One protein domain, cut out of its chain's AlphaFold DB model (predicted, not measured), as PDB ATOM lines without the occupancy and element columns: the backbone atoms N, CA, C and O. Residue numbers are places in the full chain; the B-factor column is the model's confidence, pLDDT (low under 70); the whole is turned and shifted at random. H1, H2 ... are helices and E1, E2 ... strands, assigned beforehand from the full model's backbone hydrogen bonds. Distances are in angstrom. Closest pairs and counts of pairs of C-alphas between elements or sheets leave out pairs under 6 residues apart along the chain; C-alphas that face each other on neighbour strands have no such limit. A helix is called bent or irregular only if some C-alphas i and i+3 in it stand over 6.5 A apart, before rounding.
ATOM      1  N   LYS A  19     151.865 185.109 158.820       69.88
ATOM      2  CA  LYS A  19     150.783 185.762 158.067       69.88
ATOM      3  C   LYS A  19     151.265 186.938 157.202       69.88
ATOM      4  O   LYS A  19     150.451 187.729 156.740       69.88
ATOM      5  N   GLY A  20     152.576 187.051 156.985       72.69
ATOM      6  CA  GLY A  20     153.199 188.150 156.252       72.69
ATOM      7  C   GLY A  20     153.569 189.345 157.134       72.69
ATOM      8  O   GLY A  20     153.505 189.285 158.361       72.69
ATOM      9  N   TRP A  21     153.973 190.432 156.476       75.50
ATOM     10  CA  TRP A  21     154.516 191.656 157.086       75.50
ATOM     11  C   TRP A  21     153.462 192.756 157.291       75.50
ATOM     12  O   TRP A  21     153.800 193.922 157.470       75.50
ATOM     13  N   GLY A  22     152.178 192.394 157.238       79.69
ATOM     14  CA  GLY A  22     151.063 193.338 157.266       79.69
ATOM     15  C   GLY A  22     150.570 193.720 155.867       79.69
ATOM     16  O   GLY A  22     150.782 193.001 154.889       79.69
ATOM     17  N   LYS A  23     149.845 194.840 155.779       85.50
ATOM     18  CA  LYS A  23     149.201 195.294 154.538       85.50
ATOM     19  C   LYS A  23     150.259 195.758 153.522       85.50
ATOM     20  O   LYS A  23     151.076 196.611 153.873       85.50
ATOM     21  N   PRO A  24     150.220 195.298 152.255       88.38
ATOM     22  CA  PRO A  24     151.172 195.733 151.230       88.38
ATOM     23  C   PRO A  24     151.228 197.254 151.044       88.38
ATOM     24  O   PRO A  24     152.304 197.811 150.865       88.38
ATOM     25  N   SER A  25     150.092 197.946 151.159       89.25
ATOM     26  CA  SER A  25     150.027 199.410 151.062       89.25
ATOM     27  C   SER A  25     150.811 200.122 152.168       89.25
ATOM     28  O   SER A  25     151.454 201.133 151.903       89.25
ATOM     29  N   THR A  26     150.809 199.590 153.394       88.00
ATOM     30  CA  THR A  26     151.620 200.118 154.500       88.00
ATOM     31  C   THR A  26     153.108 199.948 154.209       88.00
ATOM     32  O   THR A  26     153.887 200.876 154.419       88.00
ATOM     33  N   LEU A  27     153.502 198.790 153.671       87.94
ATOM     34  CA  LEU A  27     154.888 198.529 153.285       87.94
ATOM     35  C   LEU A  27     155.353 199.460 152.156       87.94
ATOM     36  O   LEU A  27     156.445 200.013 152.238       87.94
ATOM     37  N   LEU A  28     154.521 199.675 151.134       90.69
ATOM     38  CA  LEU A  28     154.833 200.598 150.038       90.69
ATOM     39  C   LEU A  28     155.023 202.030 150.549       90.69
ATOM     40  O   LEU A  28     156.051 202.635 150.260       90.69
ATOM     41  N   LYS A  29     154.121 202.522 151.411       90.44
ATOM     42  CA  LYS A  29     154.279 203.833 152.063       90.44
ATOM     43  C   LYS A  29     155.596 203.948 152.833       90.44
ATOM     44  O   LYS A  29     156.257 204.982 152.761       90.44
ATOM     45  N   LEU A  30     155.987 202.904 153.568       89.38
ATOM     46  CA  LEU A  30     157.262 202.875 154.293       89.38
ATOM     47  C   LEU A  30     158.460 202.959 153.343       89.38
ATOM     48  O   LEU A  30     159.393 203.709 153.617       89.38
ATOM     49  N   ILE A  31     158.434 202.218 152.232       90.75
ATOM     50  CA  ILE A  31     159.510 202.213 151.230       90.75
ATOM     51  C   ILE A  31     159.619 203.583 150.549       90.75
ATOM     52  O   ILE A  31     160.711 204.148 150.487       90.75
ATOM     53  N   GLU A  32     158.495 204.142 150.097       92.25
ATOM     54  CA  GLU A  32     158.426 205.453 149.437       92.25
ATOM     55  C   GLU A  32     158.985 206.570 150.323       92.25
ATOM     56  O   GLU A  32     159.671 207.477 149.847       92.25
ATOM     57  N   ASN A  33     158.749 206.473 151.632       89.81
ATOM     58  CA  ASN A  33     159.161 207.484 152.595       89.81
ATOM     59  C   ASN A  33     160.429 207.124 153.375       89.81
ATOM     60  O   ASN A  33     160.847 207.903 154.236       89.81
ATOM     61  N   PHE A  34     161.074 205.993 153.069       88.75
ATOM     62  CA  PHE A  34     162.200 205.457 153.839       88.75
ATOM     63  C   PHE A  34     163.290 206.507 154.063       88.75
ATOM     64  O   PHE A  34     163.705 206.749 155.191       88.75
ATOM     65  N   LYS A  35     163.680 207.217 152.998       86.00
ATOM     66  CA  LYS A  35     164.686 208.288 153.052       86.00
ATOM     67  C   LYS A  35     164.292 209.440 153.980       86.00
ATOM     68  O   LYS A  35     165.164 210.051 154.591       86.00
ATOM     69  N   SER A  36     163.010 209.783 154.049       84.00
ATOM     70  CA  SER A  36     162.516 210.880 154.887       84.00
ATOM     71  C   SER A  36     162.507 210.499 156.363       84.00
ATOM     72  O   SER A  36     162.846 211.334 157.196       84.00
ATOM     73  N   VAL A  37     162.191 209.239 156.681       84.19
ATOM     74  CA  VAL A  37     162.178 208.750 158.067       84.19
ATOM     75  C   VAL A  37     163.544 208.293 158.577       84.19
ATOM     76  O   VAL A  37     163.791 208.355 159.776       84.19
ATOM     77  N   SER A  38     164.446 207.858 157.693       85.31
ATOM     78  CA  SER A  38     165.768 207.347 158.076       85.31
ATOM     79  C   SER A  38     166.836 208.439 158.204       85.31
ATOM     80  O   SER A  38     167.892 208.195 158.783       85.31
ATOM     81  N   MET A  39     166.609 209.631 157.639       88.25
ATOM     82  CA  MET A  39     167.553 210.750 157.712       88.25
ATOM     83  C   MET A  39     167.207 211.686 158.869       88.25
ATOM     84  O   MET A  39     166.181 212.358 158.818       88.25
ATOM     85  N   LEU A  40     168.115 211.817 159.843       83.88
ATOM     86  CA  LEU A  40     167.922 212.633 161.049       83.88
ATOM     87  C   LEU A  40     167.409 214.049 160.745       83.88
ATOM     88  O   LEU A  40     166.346 214.422 161.220       83.88
ATOM     89  N   LYS A  41     168.099 214.794 159.870       86.25
ATOM     90  CA  LYS A  41     167.725 216.176 159.508       86.25
ATOM     91  C   LYS A  41     166.311 216.302 158.935       86.25
ATOM     92  O   LYS A  41     165.676 217.339 159.076       86.25
ATOM     93  N   LYS A  42     165.839 215.275 158.224       84.88
ATOM     94  CA  LYS A  42     164.476 215.249 157.678       84.88
ATOM     95  C   LYS A  42     163.485 214.836 158.755       84.88
ATOM     96  O   LYS A  42     162.432 215.446 158.872       84.88
ATOM     97  N   PHE A  43     163.851 213.852 159.575       83.88
ATOM     98  CA  PHE A  43     163.023 213.395 160.680       83.88
ATOM     99  C   PHE A  43     162.752 214.504 161.704       83.88
ATOM    100  O   PHE A  43     161.626 214.638 162.173       83.88
ATOM    101  N   GLU A  44     163.744 215.351 161.981       84.31
ATOM    102  CA  GLU A  44     163.622 216.532 162.848       84.31
ATOM    103  C   GLU A  44     162.529 217.505 162.399       84.31
ATOM    104  O   GLU A  44     161.920 218.157 163.237       84.31
ATOM    105  N   GLN A  45     162.210 217.572 161.105       84.00
ATOM    106  CA  GLN A  45     161.116 218.416 160.612       84.00
ATOM    107  C   GLN A  45     159.747 217.890 161.069       84.00
ATOM    108  O   GLN A  45     158.835 218.671 161.326       84.00
ATOM    109  N   PHE A  46     159.611 216.569 161.222       79.00
ATOM    110  CA  PHE A  46     158.400 215.926 161.739       79.00
ATOM    111  C   PHE A  46     158.398 215.844 163.270       79.00
ATOM    112  O   PHE A  46     157.340 215.923 163.894       79.00
ATOM    113  N   ALA A  47     159.585 215.691 163.864       76.12
ATOM    114  CA  ALA A  47     159.820 215.663 165.303       76.12
ATOM    115  C   ALA A  47     159.951 217.063 165.932       76.12
ATOM    116  O   ALA A  47     160.149 217.167 167.138       76.12
ATOM    117  N   GLY A  48     159.863 218.124 165.128       72.44
ATOM    118  CA  GLY A  48     159.943 219.517 165.549       72.44
ATOM    119  C   GLY A  48     158.573 220.152 165.803       72.44
ATOM    120  O   GLY A  48     157.526 219.666 165.354       72.44
ATOM    121  N   GLY A  49     158.594 221.270 166.528       76.81
ATOM    122  CA  GLY A  49     157.402 222.014 166.945       76.81
ATOM    123  C   GLY A  49     156.833 221.541 168.282       76.81
ATOM    124  O   GLY A  49     157.420 220.695 168.954       76.81
ATOM    125  N   ASP A  50     155.686 222.093 168.667       80.06
ATOM    126  CA  ASP A  50     155.047 221.754 169.937       80.06
ATOM    127  C   ASP A  50     154.509 220.319 169.926       80.06
ATOM    128  O   ASP A  50     153.752 219.910 169.040       80.06
ATOM    129  N   PHE A  51     154.900 219.546 170.940       81.75
ATOM    130  CA  PHE A  51     154.339 218.231 171.228       81.75
ATOM    131  C   PHE A  51     153.496 218.344 172.489       81.75
ATOM    132  O   PHE A  51     154.067 218.481 173.573       81.75
ATOM    133  N   PRO A  52     152.157 218.277 172.388       88.69
ATOM    134  CA  PRO A  52     151.331 218.229 173.579       88.69
ATOM    135  C   PRO A  52     151.652 216.936 174.330       88.69
ATOM    136  O   PRO A  52     151.356 215.831 173.872       88.69
ATOM    137  N   ILE A  53     152.307 217.089 175.479       93.81
ATOM    138  CA  ILE A  53     152.570 216.000 176.410       93.81
ATOM    139  C   ILE A  53     151.376 215.916 177.351       93.81
ATOM    140  O   ILE A  53     151.055 216.871 178.058       93.81
ATOM    141  N   VAL A  54     150.738 214.753 177.379       96.25
ATOM    142  CA  VAL A  54     149.683 214.441 178.337       96.25
ATOM    143  C   VAL A  54     150.330 213.811 179.562       96.25
ATOM    144  O   VAL A  54     151.094 212.851 179.454       96.25
ATOM    145  N   VAL A  55     150.034 214.357 180.740       97.38
ATOM    146  CA  VAL A  55     150.381 213.720 182.011       97.38
ATOM    147  C   VAL A  55     149.250 212.764 182.366       97.38
ATOM    148  O   VAL A  55     148.178 213.195 182.779       97.38
ATOM    149  N   ASP A  56     149.496 211.468 182.187       96.19
ATOM    150  CA  ASP A  56     148.510 210.414 182.434       96.19
ATOM    151  C   ASP A  56     148.326 210.188 183.943       96.19
ATOM    152  O   ASP A  56     147.222 209.934 184.421       96.19
ATOM    153  N   MET A  57     149.423 210.243 184.703       97.44
ATOM    154  CA  MET A  57     149.418 209.990 186.141       97.44
ATOM    155  C   MET A  57     150.621 210.645 186.810       97.44
ATOM    156  O   MET A  57     151.737 210.599 186.292       97.44
ATOM    157  N   ARG A  58     150.419 211.189 188.011       97.81
ATOM    158  CA  ARG A  58     151.497 211.654 188.886       97.81
ATOM    159  C   ARG A  58     151.344 211.022 190.263       97.81
ATOM    160  O   ARG A  58     150.284 211.107 190.873       97.81
ATOM    161  N   THR A  59     152.411 210.409 190.756       97.50
ATOM    162  CA  THR A  59     152.452 209.769 192.072       97.50
ATOM    163  C   THR A  59     153.639 210.305 192.847       97.50
ATOM    164  O   THR A  59     154.764 210.328 192.350       97.50
ATOM    165  N   GLU A  60     153.400 210.719 194.082       96.56
ATOM    166  CA  GLU A  60     154.463 211.153 194.973       96.56
ATOM    167  C   GLU A  60     154.748 210.102 196.036       96.56
ATOM    168  O   GLU A  60     153.849 209.565 196.678       96.56
ATOM    169  N   HIS A  61     156.030 209.840 196.237       92.44
ATOM    170  CA  HIS A  61     156.551 209.035 197.330       92.44
ATOM    171  C   HIS A  61     157.408 209.918 198.242       92.44
ATOM    172  O   HIS A  61     157.581 211.114 197.983       92.44
ATOM    173  N   LYS A  62     157.963 209.340 199.314       89.69
ATOM    174  CA  LYS A  62     158.739 210.083 200.318       89.69
ATOM    175  C   LYS A  62     159.850 210.941 199.695       89.69
ATOM    176  O   LYS A  62     159.902 212.130 199.969       89.69
ATOM    177  N   ASN A  63     160.650 210.363 198.792       90.94
ATOM    178  CA  ASN A  63     161.820 211.024 198.192       90.94
ATOM    179  C   ASN A  63     161.743 211.131 196.657       90.94
ATOM    180  O   ASN A  63     162.727 211.464 196.000       90.94
ATOM    181  N   THR A  64     160.599 210.800 196.057       95.88
ATOM    182  CA  THR A  64     160.496 210.593 194.605       95.88
ATOM    183  C   THR A  64     159.174 211.110 194.075       95.88
ATOM    184  O   THR A  64     158.140 210.946 194.721       95.88
ATOM    185  N   VAL A  65     159.200 211.670 192.873       97.75
ATOM    186  CA  VAL A  65     158.012 211.954 192.069       97.75
ATOM    187  C   VAL A  65     158.055 211.061 190.838       97.75
ATOM    188  O   VAL A  65     159.037 211.048 190.098       97.75
ATOM    189  N   LEU A  66     156.989 210.300 190.635       97.75
ATOM    190  CA  LEU A  66     156.767 209.499 189.444       97.75
ATOM    191  C   LEU A  66     155.741 210.202 188.562       97.75
ATOM    192  O   LEU A  66     154.668 210.568 189.042       97.75
ATOM    193  N   VAL A  67     156.046 210.356 187.280       98.19
ATOM    194  CA  VAL A  67     155.105 210.876 186.286       98.19
ATOM    195  C   VAL A  67     155.020 209.878 185.143       98.19
ATOM    196  O   VAL A  67     156.028 209.577 184.514       98.19
ATOM    197  N   GLU A  68     153.834 209.352 184.865       98.00
ATOM    198  CA  GLU A  68     153.559 208.670 183.601       98.00
ATOM    199  C   GLU A  68     152.915 209.662 182.648       98.00
ATOM    200  O   GLU A  68     152.032 210.430 183.032       98.00
ATOM    201  N   GLY A  69     153.374 209.646 181.405       97.25
ATOM    202  CA  GLY A  69     152.841 210.520 180.383       97.25
ATOM    203  C   GLY A  69     152.889 209.896 179.008       97.25
ATOM    204  O   GLY A  69     153.501 208.842 178.775       97.25
ATOM    205  N   SER A  70     152.220 210.571 178.090       96.19
ATOM    206  CA  SER A  70     152.070 210.130 176.720       96.19
ATOM    207  C   SER A  70     152.082 211.305 175.750       96.19
ATOM    208  O   SER A  70     151.850 212.455 176.121       96.19
ATOM    209  N   PHE A  71     152.435 211.024 174.502       94.06
ATOM    210  CA  PHE A  71     152.432 211.990 173.408       94.06
ATOM    211  C   PHE A  71     152.276 211.256 172.076       94.06
ATOM    212  O   PHE A  71     152.558 210.059 171.971       94.06
ATOM    213  N   VAL A  72     151.834 211.965 171.039       92.38
ATOM    214  CA  VAL A  72     151.770 211.396 169.686       92.38
ATOM    215  C   VAL A  72     153.188 211.124 169.196       92.38
ATOM    216  O   VAL A  72     154.034 212.018 169.185       92.38
ATOM    217  N   SER A  73     153.453 209.885 168.787       90.62
ATOM    218  CA  SER A  73     154.754 209.472 168.272       90.62
ATOM    219  C   SER A  73     155.164 210.353 167.082       90.62
ATOM    220  O   SER A  73     154.376 210.505 166.144       90.62
ATOM    221  N   PRO A  74     156.402 210.880 167.046       88.81
ATOM    222  CA  PRO A  74     156.905 211.627 165.895       88.81
ATOM    223  C   PRO A  74     156.815 210.833 164.587       88.81
ATOM    224  O   PRO A  74     156.616 211.407 163.522       88.81
ATOM    225  N   PHE A  75     156.890 209.500 164.671       88.50
ATOM    226  CA  PHE A  75     156.725 208.631 163.511       88.50
ATOM    227  C   PHE A  75     155.298 208.667 162.939       88.50
ATOM    228  O   PHE A  75     155.147 208.578 161.728       88.50
ATOM    229  N   GLU A  76     154.265 208.862 163.769       89.44
ATOM    230  CA  GLU A  76     152.872 208.977 163.296       89.44
ATOM    231  C   GLU A  76     152.673 210.283 162.529       89.44
ATOM    232  O   GLU A  76     151.992 210.323 161.510       89.44
ATOM    233  N   ARG A  77     153.312 211.358 163.005       85.81
ATOM    234  CA  ARG A  77     153.322 212.653 162.316       85.81
ATOM    235  C   ARG A  77     154.071 212.581 160.989       85.81
ATOM    236  O   ARG A  77     153.653 213.220 160.030       85.81
ATOM    237  N   ALA A  78     155.168 211.823 160.941       86.50
ATOM    238  CA  ALA A  78     155.940 211.624 159.720       86.50
ATOM    239  C   ALA A  78     155.186 210.759 158.699       86.50
ATOM    240  O   ALA A  78     155.191 211.075 157.512       86.50
ATOM    241  N   LEU A  79     154.543 209.680 159.155       88.25
ATOM    242  CA  LEU A  79     153.819 208.726 158.319       88.25
ATOM    243  C   LEU A  79     152.481 208.349 158.951       88.25
ATOM    244  O   LEU A  79     152.378 207.398 159.727       88.25
ATOM    245  N   THR A  80     151.441 209.078 158.556       87.00
ATOM    246  CA  THR A  80     150.093 208.894 159.097       87.00
ATOM    247  C   THR A  80     149.495 207.543 158.706       87.00
ATOM    248  O   THR A  80     149.616 207.076 157.562       87.00
ATOM    249  N   ASN A  81     148.789 206.923 159.654       84.88
ATOM    250  CA  ASN A  81     148.100 205.638 159.501       84.88
ATOM    251  C   ASN A  81     149.027 204.459 159.148       84.88
ATOM    252  O   ASN A  81     148.591 203.491 158.515       84.88
ATOM    253  N   VAL A  82     150.312 204.550 159.505       87.69
ATOM    254  CA  VAL A  82     151.258 203.428 159.389       87.69
ATOM    255  C   VAL A  82     151.327 202.629 160.685       87.69
ATOM    256  O   VAL A  82     151.477 201.410 160.627       87.69
ATOM    257  N   MET A  83     151.205 203.286 161.841       87.31
ATOM    258  CA  MET A  83     151.139 202.603 163.130       87.31
ATOM    259  C   MET A  83     149.696 202.314 163.528       87.31
ATOM    260  O   MET A  83     148.781 203.083 163.236       87.31
ATOM    261  N   ASP A  84     149.509 201.219 164.259       87.81
ATOM    262  CA  ASP A  84     148.243 200.944 164.932       87.81
ATOM    263  C   ASP A  84     147.988 201.960 166.051       87.81
ATOM    264  O   ASP A  84     148.920 202.554 166.605       87.81
ATOM    265  N   ALA A  85     146.718 202.125 166.419       89.00
ATOM    266  CA  ALA A  85     146.280 203.114 167.403       89.00
ATOM    267  C   ALA A  85     146.988 202.971 168.763       89.00
ATOM    268  O   ALA A  85     147.301 203.966 169.414       89.00
ATOM    269  N   GLU A  86     147.280 201.743 169.197       89.88
ATOM    270  CA  GLU A  86     148.003 201.490 170.445       89.88
ATOM    271  C   GLU A  86     149.468 201.949 170.375       89.88
ATOM    272  O   GLU A  86     150.043 202.354 171.389       89.88
ATOM    273  N   ASN A  87     150.085 201.895 169.192       90.88
ATOM    274  CA  ASN A  87     151.504 202.184 169.011       90.88
ATOM    275  C   ASN A  87     151.783 203.634 168.583       90.88
ATOM    276  O   ASN A  87     152.879 204.147 168.848       90.88
ATOM    277  N   SER A  88     150.799 204.299 167.970       93.19
ATOM    278  CA  SER A  88     150.888 205.704 167.556       93.19
ATOM    279  C   SER A  88     151.038 206.666 168.734       93.19
ATOM    280  O   SER A  88     151.607 207.749 168.582       93.19
ATOM    281  N   ILE A  89     150.630 206.244 169.932       94.06
ATOM    282  CA  ILE A  89     150.872 206.961 171.181       94.06
ATOM    283  C   ILE A  89     152.172 206.464 171.822       94.06
ATOM    284  O   ILE A  89     152.274 205.337 172.320       94.06
ATOM    285  N   ALA A  90     153.181 207.332 171.836       94.25
ATOM    286  CA  ALA A  90     154.384 207.134 172.625       94.25
ATOM    287  C   ALA A  90     154.065 207.341 174.109       94.25
ATOM    288  O   ALA A  90     153.271 208.202 174.485       94.25
ATOM    289  N   ARG A  91     154.683 206.529 174.967       96.00
ATOM    290  CA  ARG A  91     154.461 206.550 176.416       96.00
ATOM    291  C   ARG A  91     155.792 206.573 177.140       96.00
ATOM    292  O   ARG A  91     156.754 205.949 176.681       96.00
ATOM    293  N   PHE A  92     155.843 207.263 178.267       97.19
ATOM    294  CA  PHE A  92     157.031 207.336 179.100       97.19
ATOM    295  C   PHE A  92     156.688 207.303 180.587       97.19
ATOM    296  O   PHE A  92     155.553 207.543 181.000       97.19
ATOM    297  N   GLN A  93     157.708 207.013 181.387       97.75
ATOM    298  CA  GLN A  93     157.691 207.167 182.831       97.75
ATOM    299  C   GLN A  93     158.913 207.981 183.253       97.75
ATOM    300  O   GLN A  93     160.052 207.608 182.972       97.75
ATOM    301  N   LEU A  94     158.667 209.102 183.916       98.12
ATOM    302  CA  LEU A  94     159.671 209.987 184.476       98.12
ATOM    303  C   LEU A  94     159.780 209.725 185.983       98.12
ATOM    304  O   LEU A  94     158.787 209.777 186.708       98.12
ATOM    305  N   VAL A  95     160.990 209.432 186.444       98.12
ATOM    306  CA  VAL A  95     161.341 209.221 187.852       98.12
ATOM    307  C   VAL A  95     162.218 210.391 188.275       98.12
ATOM    308  O   VAL A  95     163.325 210.540 187.760       98.12
ATOM    309  N   LEU A  96     161.737 211.228 189.188       97.88
ATOM    310  CA  LEU A  96     162.454 212.418 189.648       97.88
ATOM    311  C   LEU A  96     162.728 212.339 191.148       97.88
ATOM    312  O   LEU A  96     161.837 211.925 191.899       97.88
ATOM    313  N   PRO A  97     163.901 212.785 191.619       96.50
ATOM    314  CA  PRO A  97     164.079 213.057 193.033       96.50
ATOM    315  C   PRO A  97     163.246 214.281 193.438       96.50
ATOM    316  O   PRO A  97     163.046 215.208 192.647       96.50
ATOM    317  N   LYS A  98     162.744 214.287 194.678       94.81
ATOM    318  CA  LYS A  98     162.089 215.480 195.245       94.81
ATOM    319  C   LYS A  98     163.091 216.599 195.523       94.81
ATOM    320  O   LYS A  98     162.779 217.767 195.314       94.81
ATOM    321  N   GLU A  99     164.297 216.221 195.925       92.25
ATOM    322  CA  GLU A  99     165.408 217.125 196.203       92.25
ATOM    323  C   GLU A  99     166.572 216.804 195.272       92.25
ATOM    324  O   GLU A  99     166.970 215.651 195.127       92.25
ATOM    325  N   TRP A 100     167.112 217.826 194.617       94.12
ATOM    326  CA  TRP A 100     168.191 217.658 193.651       94.12
ATOM    327  C   TRP A 100     169.536 217.951 194.305       94.12
ATOM    328  O   TRP A 100     169.710 219.006 194.910       94.12
ATOM    329  N   SER A 101     170.505 217.057 194.112       87.00
ATOM    330  CA  SER A 101     171.884 217.234 194.594       87.00
ATOM    331  C   SER A 101     172.629 218.363 193.871       87.00
ATOM    332  O   SER A 101     173.613 218.892 194.381       87.00
ATOM    333  N   THR A 102     172.163 218.755 192.680       89.56
ATOM    334  CA  THR A 102     172.760 219.823 191.874       89.56
ATOM    335  C   THR A 102     171.694 220.733 191.271       89.56
ATOM    336  O   THR A 102     170.573 220.309 190.979       89.56
ATOM    337  N   LYS A 103     172.067 221.984 190.978       93.38
ATOM    338  CA  LYS A 103     171.201 222.938 190.261       93.38
ATOM    339  C   LYS A 103     170.857 222.510 188.828       93.38
ATOM    340  O   LYS A 103     169.906 223.028 188.254       93.38
ATOM    341  N   TYR A 104     171.634 221.590 188.253       93.88
ATOM    342  CA  TYR A 104     171.513 221.172 186.856       93.88
ATOM    343  C   TYR A 104     170.381 220.173 186.614       93.88
ATOM    344  O   TYR A 104     169.969 220.010 185.471       93.88
ATOM    345  N   LYS A 105     169.876 219.524 187.674       95.69
ATOM    346  CA  LYS A 105     168.784 218.540 187.616       95.69
ATOM    347  C   LYS A 105     168.995 217.467 186.527       95.69
ATOM    348  O   LYS A 105     168.192 217.370 185.599       95.69
ATOM    349  N   PRO A 106     170.097 216.694 186.593       96.94
ATOM    350  CA  PRO A 106     170.472 215.771 185.528       96.94
ATOM    351  C   PRO A 106     169.414 214.680 185.333       96.94
ATOM    352  O   PRO A 106     168.895 214.124 186.300       96.94
ATOM    353  N   ILE A 107     169.122 214.337 184.076       98.00
ATOM    354  CA  ILE A 107     168.180 213.273 183.712       98.00
ATOM    355  C   ILE A 107     168.868 212.293 182.762       98.00
ATOM    356  O   ILE A 107     169.390 212.683 181.721       98.00
ATOM    357  N   CYS A 108     168.825 211.005 183.100       97.88
ATOM    358  CA  CYS A 108     169.242 209.925 182.215       97.88
ATOM    359  C   CYS A 108     168.059 209.443 181.365       97.88
ATOM    360  O   CYS A 108     166.989 209.132 181.896       97.88
ATOM    361  N   ILE A 109     168.242 209.360 180.047       97.81
ATOM    362  CA  ILE A 109     167.239 208.808 179.131       97.81
ATOM    363  C   ILE A 109     167.513 207.317 178.944       97.81
ATOM    364  O   ILE A 109     168.563 206.924 178.442       97.81
ATOM    365  N   HIS A 110     166.544 206.484 179.313       96.56
ATOM    366  CA  HIS A 110     166.656 205.036 179.203       96.56
ATOM    367  C   HIS A 110     165.960 204.548 177.940       96.56
ATOM    368  O   HIS A 110     164.726 204.499 177.877       96.56
ATOM    369  N   LEU A 111     166.747 204.114 176.961       92.06
ATOM    370  CA  LEU A 111     166.252 203.381 175.800       92.06
ATOM    371  C   LEU A 111     166.066 201.899 176.147       92.06
ATOM    372  O   LEU A 111     166.684 201.377 177.076       92.06
ATOM    373  N   ALA A 112     165.149 201.231 175.452       88.12
ATOM    374  CA  ALA A 112     164.846 199.831 175.719       88.12
ATOM    375  C   ALA A 112     165.977 198.921 175.218       88.12
ATOM    376  O   ALA A 112     166.484 199.098 174.112       88.12
ATOM    377  N   GLY A 113     166.339 197.930 176.032       86.00
ATOM    378  CA  GLY A 113     167.176 196.808 175.609       86.00
ATOM    379  C   GLY A 113     166.339 195.637 175.089       86.00
ATOM    380  O   GLY A 113     165.113 195.615 175.216       86.00
ATOM    381  N   THR A 114     167.004 194.624 174.536       82.50
ATOM    382  CA  THR A 114     166.360 193.378 174.096       82.50
ATOM    383  C   THR A 114     165.605 192.701 175.245       82.50
ATOM    384  O   THR A 114     166.145 192.525 176.338       82.50
ATOM    385  N   GLY A 115     164.355 192.296 174.999       81.94
ATOM    386  CA  GLY A 115     163.522 191.623 176.004       81.94
ATOM    387  C   GLY A 115     163.017 192.543 177.121       81.94
ATOM    388  O   GLY A 115     162.672 192.065 178.205       81.94
ATOM    389  N   ASP A 116     162.990 193.857 176.891       89.38
ATOM    390  CA  ASP A 116     162.339 194.811 177.783       89.38
ATOM    391  C   ASP A 116     160.913 195.142 177.319       89.38
ATOM    392  O   ASP A 116     160.695 195.670 176.228       89.38
ATOM    393  N   HIS A 117     159.940 194.818 178.172       89.44
ATOM    394  CA  HIS A 117     158.515 194.898 177.845       89.44
ATOM    395  C   HIS A 117     157.809 196.065 178.541       89.44
ATOM    396  O   HIS A 117     156.828 196.588 178.020       89.44
ATOM    397  N   THR A 118     158.263 196.461 179.731       94.19
ATOM    398  CA  THR A 118     157.582 197.442 180.591       94.19
ATOM    399  C   THR A 118     158.583 198.471 181.112       94.19
ATOM    400  O   THR A 118     159.724 198.530 180.664       94.19
ATOM    401  N   TYR A 119     158.187 199.299 182.077       95.31
ATOM    402  CA  TYR A 119     159.129 200.170 182.781       95.31
ATOM    403  C   TYR A 119     159.909 199.440 183.881       95.31
ATOM    404  O   TYR A 119     160.952 199.922 184.314       95.31
ATOM    405  N   SER A 120     159.418 198.289 184.352       93.88
ATOM    406  CA  SER A 120     159.810 197.712 185.641       93.88
ATOM    407  C   SER A 120     161.295 197.376 185.725       93.88
ATOM    408  O   SER A 120     161.932 197.721 186.717       93.88
ATOM    409  N   ARG A 121     161.874 196.753 184.687       93.62
ATOM    410  CA  ARG A 121     163.297 196.371 184.693       93.62
ATOM    411  C   ARG A 121     164.199 197.600 184.743       93.62
ATOM    412  O   ARG A 121     165.035 197.702 185.634       93.62
ATOM    413  N   ARG A 122     163.998 198.553 183.827       96.00
ATOM    414  CA  ARG A 122     164.777 199.802 183.795       96.00
ATOM    415  C   ARG A 122     164.576 200.627 185.060       96.00
ATOM    416  O   ARG A 122     165.541 201.168 185.589       96.00
ATOM    417  N   ARG A 123     163.358 200.662 185.605       95.06
ATOM    418  CA  ARG A 123     163.084 201.352 186.865       95.06
ATOM    419  C   ARG A 123     163.849 200.728 188.030       95.06
ATOM    420  O   ARG A 123     164.554 201.433 188.742       95.06
ATOM    421  N   PHE A 124     163.728 199.414 188.203       94.12
ATOM    422  CA  PHE A 124     164.304 198.705 189.341       94.12
ATOM    423  C   PHE A 124     165.835 198.670 189.300       94.12
ATOM    424  O   PHE A 124     166.478 199.005 190.291       94.12
ATOM    425  N   PHE A 125     166.416 198.292 188.158       93.94
ATOM    426  CA  PHE A 125     167.859 198.076 188.051       93.94
ATOM    427  C   PHE A 125     168.654 199.350 187.761       93.94
ATOM    428  O   PHE A 125     169.815 199.416 188.152       93.94
ATOM    429  N   LEU A 126     168.058 200.349 187.096       95.62
ATOM    430  CA  LEU A 126     168.779 201.546 186.652       95.62
ATOM    431  C   LEU A 126     168.253 202.815 187.330       95.62
ATOM    432  O   LEU A 126     168.983 203.456 188.080       95.62
ATOM    433  N   ALA A 127     166.982 203.166 187.116       96.69
ATOM    434  CA  ALA A 127     166.450 204.453 187.566       96.69
ATOM    435  C   ALA A 127     166.508 204.621 189.089       96.69
ATOM    436  O   ALA A 127     166.870 205.688 189.564       96.69
ATOM    437  N   ASN A 128     166.207 203.572 189.859       95.19
ATOM    438  CA  ASN A 128     166.262 203.631 191.320       95.19
ATOM    439  C   ASN A 128     167.689 203.839 191.858       95.19
ATOM    440  O   ASN A 128     167.846 204.436 192.919       95.19
ATOM    441  N   ARG A 129     168.720 203.360 191.144       95.12
ATOM    442  CA  ARG A 129     170.128 203.594 191.506       95.12
ATOM    443  C   ARG A 129     170.559 205.013 191.151       95.12
ATOM    444  O   ARG A 129     171.116 205.705 191.983       95.12
ATOM    445  N   LEU A 130     170.197 205.493 189.965       96.50
ATOM    446  CA  LEU A 130     170.446 206.886 189.579       96.50
ATOM    447  C   LEU A 130     169.741 207.876 190.514       96.50
ATOM    448  O   LEU A 130     170.294 208.910 190.876       96.50
ATOM    449  N   LEU A 131     168.536 207.525 190.958       95.69
ATOM    450  CA  LEU A 131     167.762 208.324 191.890       95.69
ATOM    451  C   LEU A 131     168.471 208.498 193.241       95.69
ATOM    452  O   LEU A 131     168.394 209.589 193.803       95.69
ATOM    453  N   SER A 132     169.168 207.472 193.757       92.69
ATOM    454  CA  SER A 132     169.954 207.617 194.993       92.69
ATOM    455  C   SER A 132     171.136 208.574 194.839       92.69
ATOM    456  O   SER A 132     171.545 209.175 195.827       92.69
ATOM    457  N   ASP A 133     171.607 208.784 193.610       93.50
ATOM    458  CA  ASP A 133     172.681 209.728 193.280       93.50
ATOM    459  C   ASP A 133     172.135 211.133 192.931       93.50
ATOM    460  O   ASP A 133     172.877 212.039 192.542       93.50
ATOM    461  N   GLY A 134     170.819 211.344 193.062       94.75
ATOM    462  CA  GLY A 134     170.151 212.605 192.727       94.75
ATOM    463  C   GLY A 134     169.964 212.833 191.223       94.75
ATOM    464  O   GLY A 134     169.770 213.973 190.795       94.75
ATOM    465  N   ILE A 135     170.016 211.768 190.416       96.88
ATOM    466  CA  ILE A 135     169.831 211.802 188.962       96.88
ATOM    467  C   ILE A 135     168.422 211.302 188.614       96.88
ATOM    468  O   ILE A 135     168.020 210.190 188.958       96.88
ATOM    469  N   GLY A 136     167.658 212.124 187.894       98.00
ATOM    470  CA  GLY A 136     166.349 211.748 187.366       98.00
ATOM    471  C   GLY A 136     166.460 210.750 186.212       98.00
ATOM    472  O   GLY A 136     167.516 210.557 185.612       98.00
ATOM    473  N   SER A 137     165.359 210.096 185.863       98.50
ATOM    474  CA  SER A 137     165.323 209.116 184.773       98.50
ATOM    475  C   SER A 137     164.069 209.263 183.930       98.50
ATOM    476  O   SER A 137     162.964 209.206 184.461       98.50
ATOM    477  N   LEU A 138     164.235 209.392 182.614       98.31
ATOM    478  CA  LEU A 138     163.156 209.315 181.633       98.31
ATOM    479  C   LEU A 138     163.191 207.942 180.959       98.31
ATOM    480  O   LEU A 138     164.126 207.623 180.228       98.31
ATOM    481  N   ILE A 139     162.173 207.125 181.197       97.81
ATOM    482  CA  ILE A 139     162.064 205.768 180.662       97.81
ATOM    483  C   ILE A 139     161.017 205.760 179.549       97.81
ATOM    484  O   ILE A 139     159.830 205.941 179.811       97.81
ATOM    485  N   VAL A 140     161.436 205.517 178.306       95.81
ATOM    486  CA  VAL A 140     160.522 205.489 177.149       95.81
ATOM    487  C   VAL A 140     160.002 204.069 176.909       95.81
ATOM    488  O   VAL A 140     160.785 203.119 176.829       95.81
ATOM    489  N   MET A 141     158.689 203.884 176.784       94.75
ATOM    490  CA  MET A 141     158.101 202.573 176.488       94.75
ATOM    491  C   MET A 141     158.443 202.142 175.062       94.75
ATOM    492  O   MET A 141     158.249 202.905 174.113       94.75
ATOM    493  N   ASN A 142     158.898 200.901 174.914       92.38
ATOM    494  CA  ASN A 142     159.234 200.332 173.615       92.38
ATOM    495  C   ASN A 142     157.970 200.227 172.727       92.38
ATOM    496  O   ASN A 142     156.920 199.817 173.238       92.38
ATOM    497  N   PRO A 143     158.023 200.597 171.433       89.81
ATOM    498  CA  PRO A 143     156.949 200.295 170.487       89.81
ATOM    499  C   PRO A 143     156.619 198.798 170.479       89.81
ATOM    500  O   PRO A 143     157.532 197.990 170.612       89.81
ATOM    501  N   PHE A 144     155.353 198.419 170.285       89.50
ATOM    502  CA  PHE A 144     154.904 197.014 170.195       89.50
ATOM    503  C   PHE A 144     154.974 196.180 171.491       89.50
ATOM    504  O   PHE A 144     154.778 194.962 171.459       89.50
ATOM    505  N   TYR A 145     155.198 196.814 172.645       91.06
ATOM    506  CA  TYR A 145     155.199 196.151 173.954       91.06
ATOM    507  C   TYR A 145     154.187 196.772 174.921       91.06
ATOM    508  O   TYR A 145     153.890 197.964 174.862       91.06
ATOM    509  N   TRP A 146     153.679 195.957 175.851       92.19
ATOM    510  CA  TRP A 146     152.771 196.372 176.930       92.19
ATOM    511  C   TRP A 146     151.600 197.240 176.424       92.19
ATOM    512  O   TRP A 146     150.851 196.804 175.558       92.19
ATOM    513  N   LYS A 147     151.458 198.478 176.921       92.31
ATOM    514  CA  LYS A 147     150.404 199.444 176.550       92.31
ATOM    515  C   LYS A 147     150.515 199.925 175.090       92.31
ATOM    516  O   LYS A 147     149.616 200.622 174.637       92.31
ATOM    517  N   ARG A 148     151.609 199.595 174.389       92.69
ATOM    518  CA  ARG A 148     151.859 199.892 172.969       92.69
ATOM    519  C   ARG A 148     151.832 198.641 172.080       92.69
ATOM    520  O   ARG A 148     152.228 198.722 170.921       92.69
ATOM    521  N   LYS A 149     151.426 197.478 172.613       90.50
ATOM    522  CA  LYS A 149     151.266 196.231 171.849       90.50
ATOM    523  C   LYS A 149     149.932 196.272 171.075       90.50
ATOM    524  O   LYS A 149     148.895 196.390 171.729       90.50
TER     525      LYS A 149
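AT A GLANCE: This is residues 19 to 149 of the 154 residues of an uncharacterized protein of Paragonimus westermani (UniProt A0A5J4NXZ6). A twisted sheet of five strands has helix H5 packed over one face, and a loose group of helices, H1 to H4, lies beyond the end of the sheet where E2 ends and E3 begins. H1, with its centre 21.9 A from the mean of the C-alphas, makes the far end of the long axis. The printed part has 131 residues, with five named helices and five named strands in the order H1 H2 E1 E2 H3 H4 E3 E4 H5 E5. The sheet is mixed, in the order E1, E2, E3, E5, E4, and the class is mixed, helices and strands. The whole is only just loose, close to compact, with a radius of gyration of the C-alphas of 17.1 A, and elongated, spanning 51 by 33 by 24 A.

IN THESE COORDINATES: H1, residues 24 to 38, begins at C-alpha 24 (151.172, 195.733, 151.230) and is 19.9 A long; it is irregular, with C-alphas 32 and 35 7.8 A apart. H2 is residues 40 to 47. E1, residues 54 to 60, is 17.6 A long, and E2, residues 64 to 72, 26.4 A. H3 is residues 74 to 78 and H4 residues 85 to 88. E3, residues 89 to 97, is 26.3 A long, and E4 is residues 107 to 110. H5, residues 120 to 132, is 17.0 A long and only just irregular, with C-alphas 125 and 128 6.6 A apart. E5, residues 136 to 140, ends at C-alpha 140 (160.522, 205.489, 177.149).

HOW THE PARTS SIT: E1 and E2 form an antiparallel hairpin, with N 54 and O 70 2.8 A apart, within hydrogen-bond range. E2 and E3 are antiparallel, with N 67 and O 94 at 2.9 A, and so are E3 and E5, with N 95 and O 137 at 2.8 A. E5 and E4 are parallel, with N 108 and O 136 at 2.9 A. E4, H5 and E5 form a strand-helix-strand unit, two parallel neighbour strands with a helix between, and its crossover is right-handed. H5 is on the sheet in two layers, over E3 and E5, at a height of 8.7 A, and runs along the strands, at 11 degrees to E5 on the local plane; its closest C-alphas to E5 are those of Ala 127 and Ser 137, 5.6 A apart. H3 only grazes the sheet with residues 74 to 76. H3 touches H2, the closest C-alphas being those of Ala 47 and Pro 74, 5.0 A apart. H1 and H2 only just touch, only at the corner, with 3 pairs of C-alphas within 8 A. H4 and H3 are close but not clearly touching, with the C-alphas of Glu 76 and Ser 88 closest at 5.7 A. In H3 every O i to N i+4 pair is within hydrogen-bond range; the figures are 9 of 11 in H1, 2 of 4 in H2 and 7 of 9 in H5, and H4 is too short for such a pair.

THE WHOLE: The C-alphas farthest apart, those of Lys 19 and Lys 103, are 53.2 A apart. The printed part has no cut, and no link between named elements is long. The mean pLDDT of the printed part is 91.0, and residue 19 is under 70.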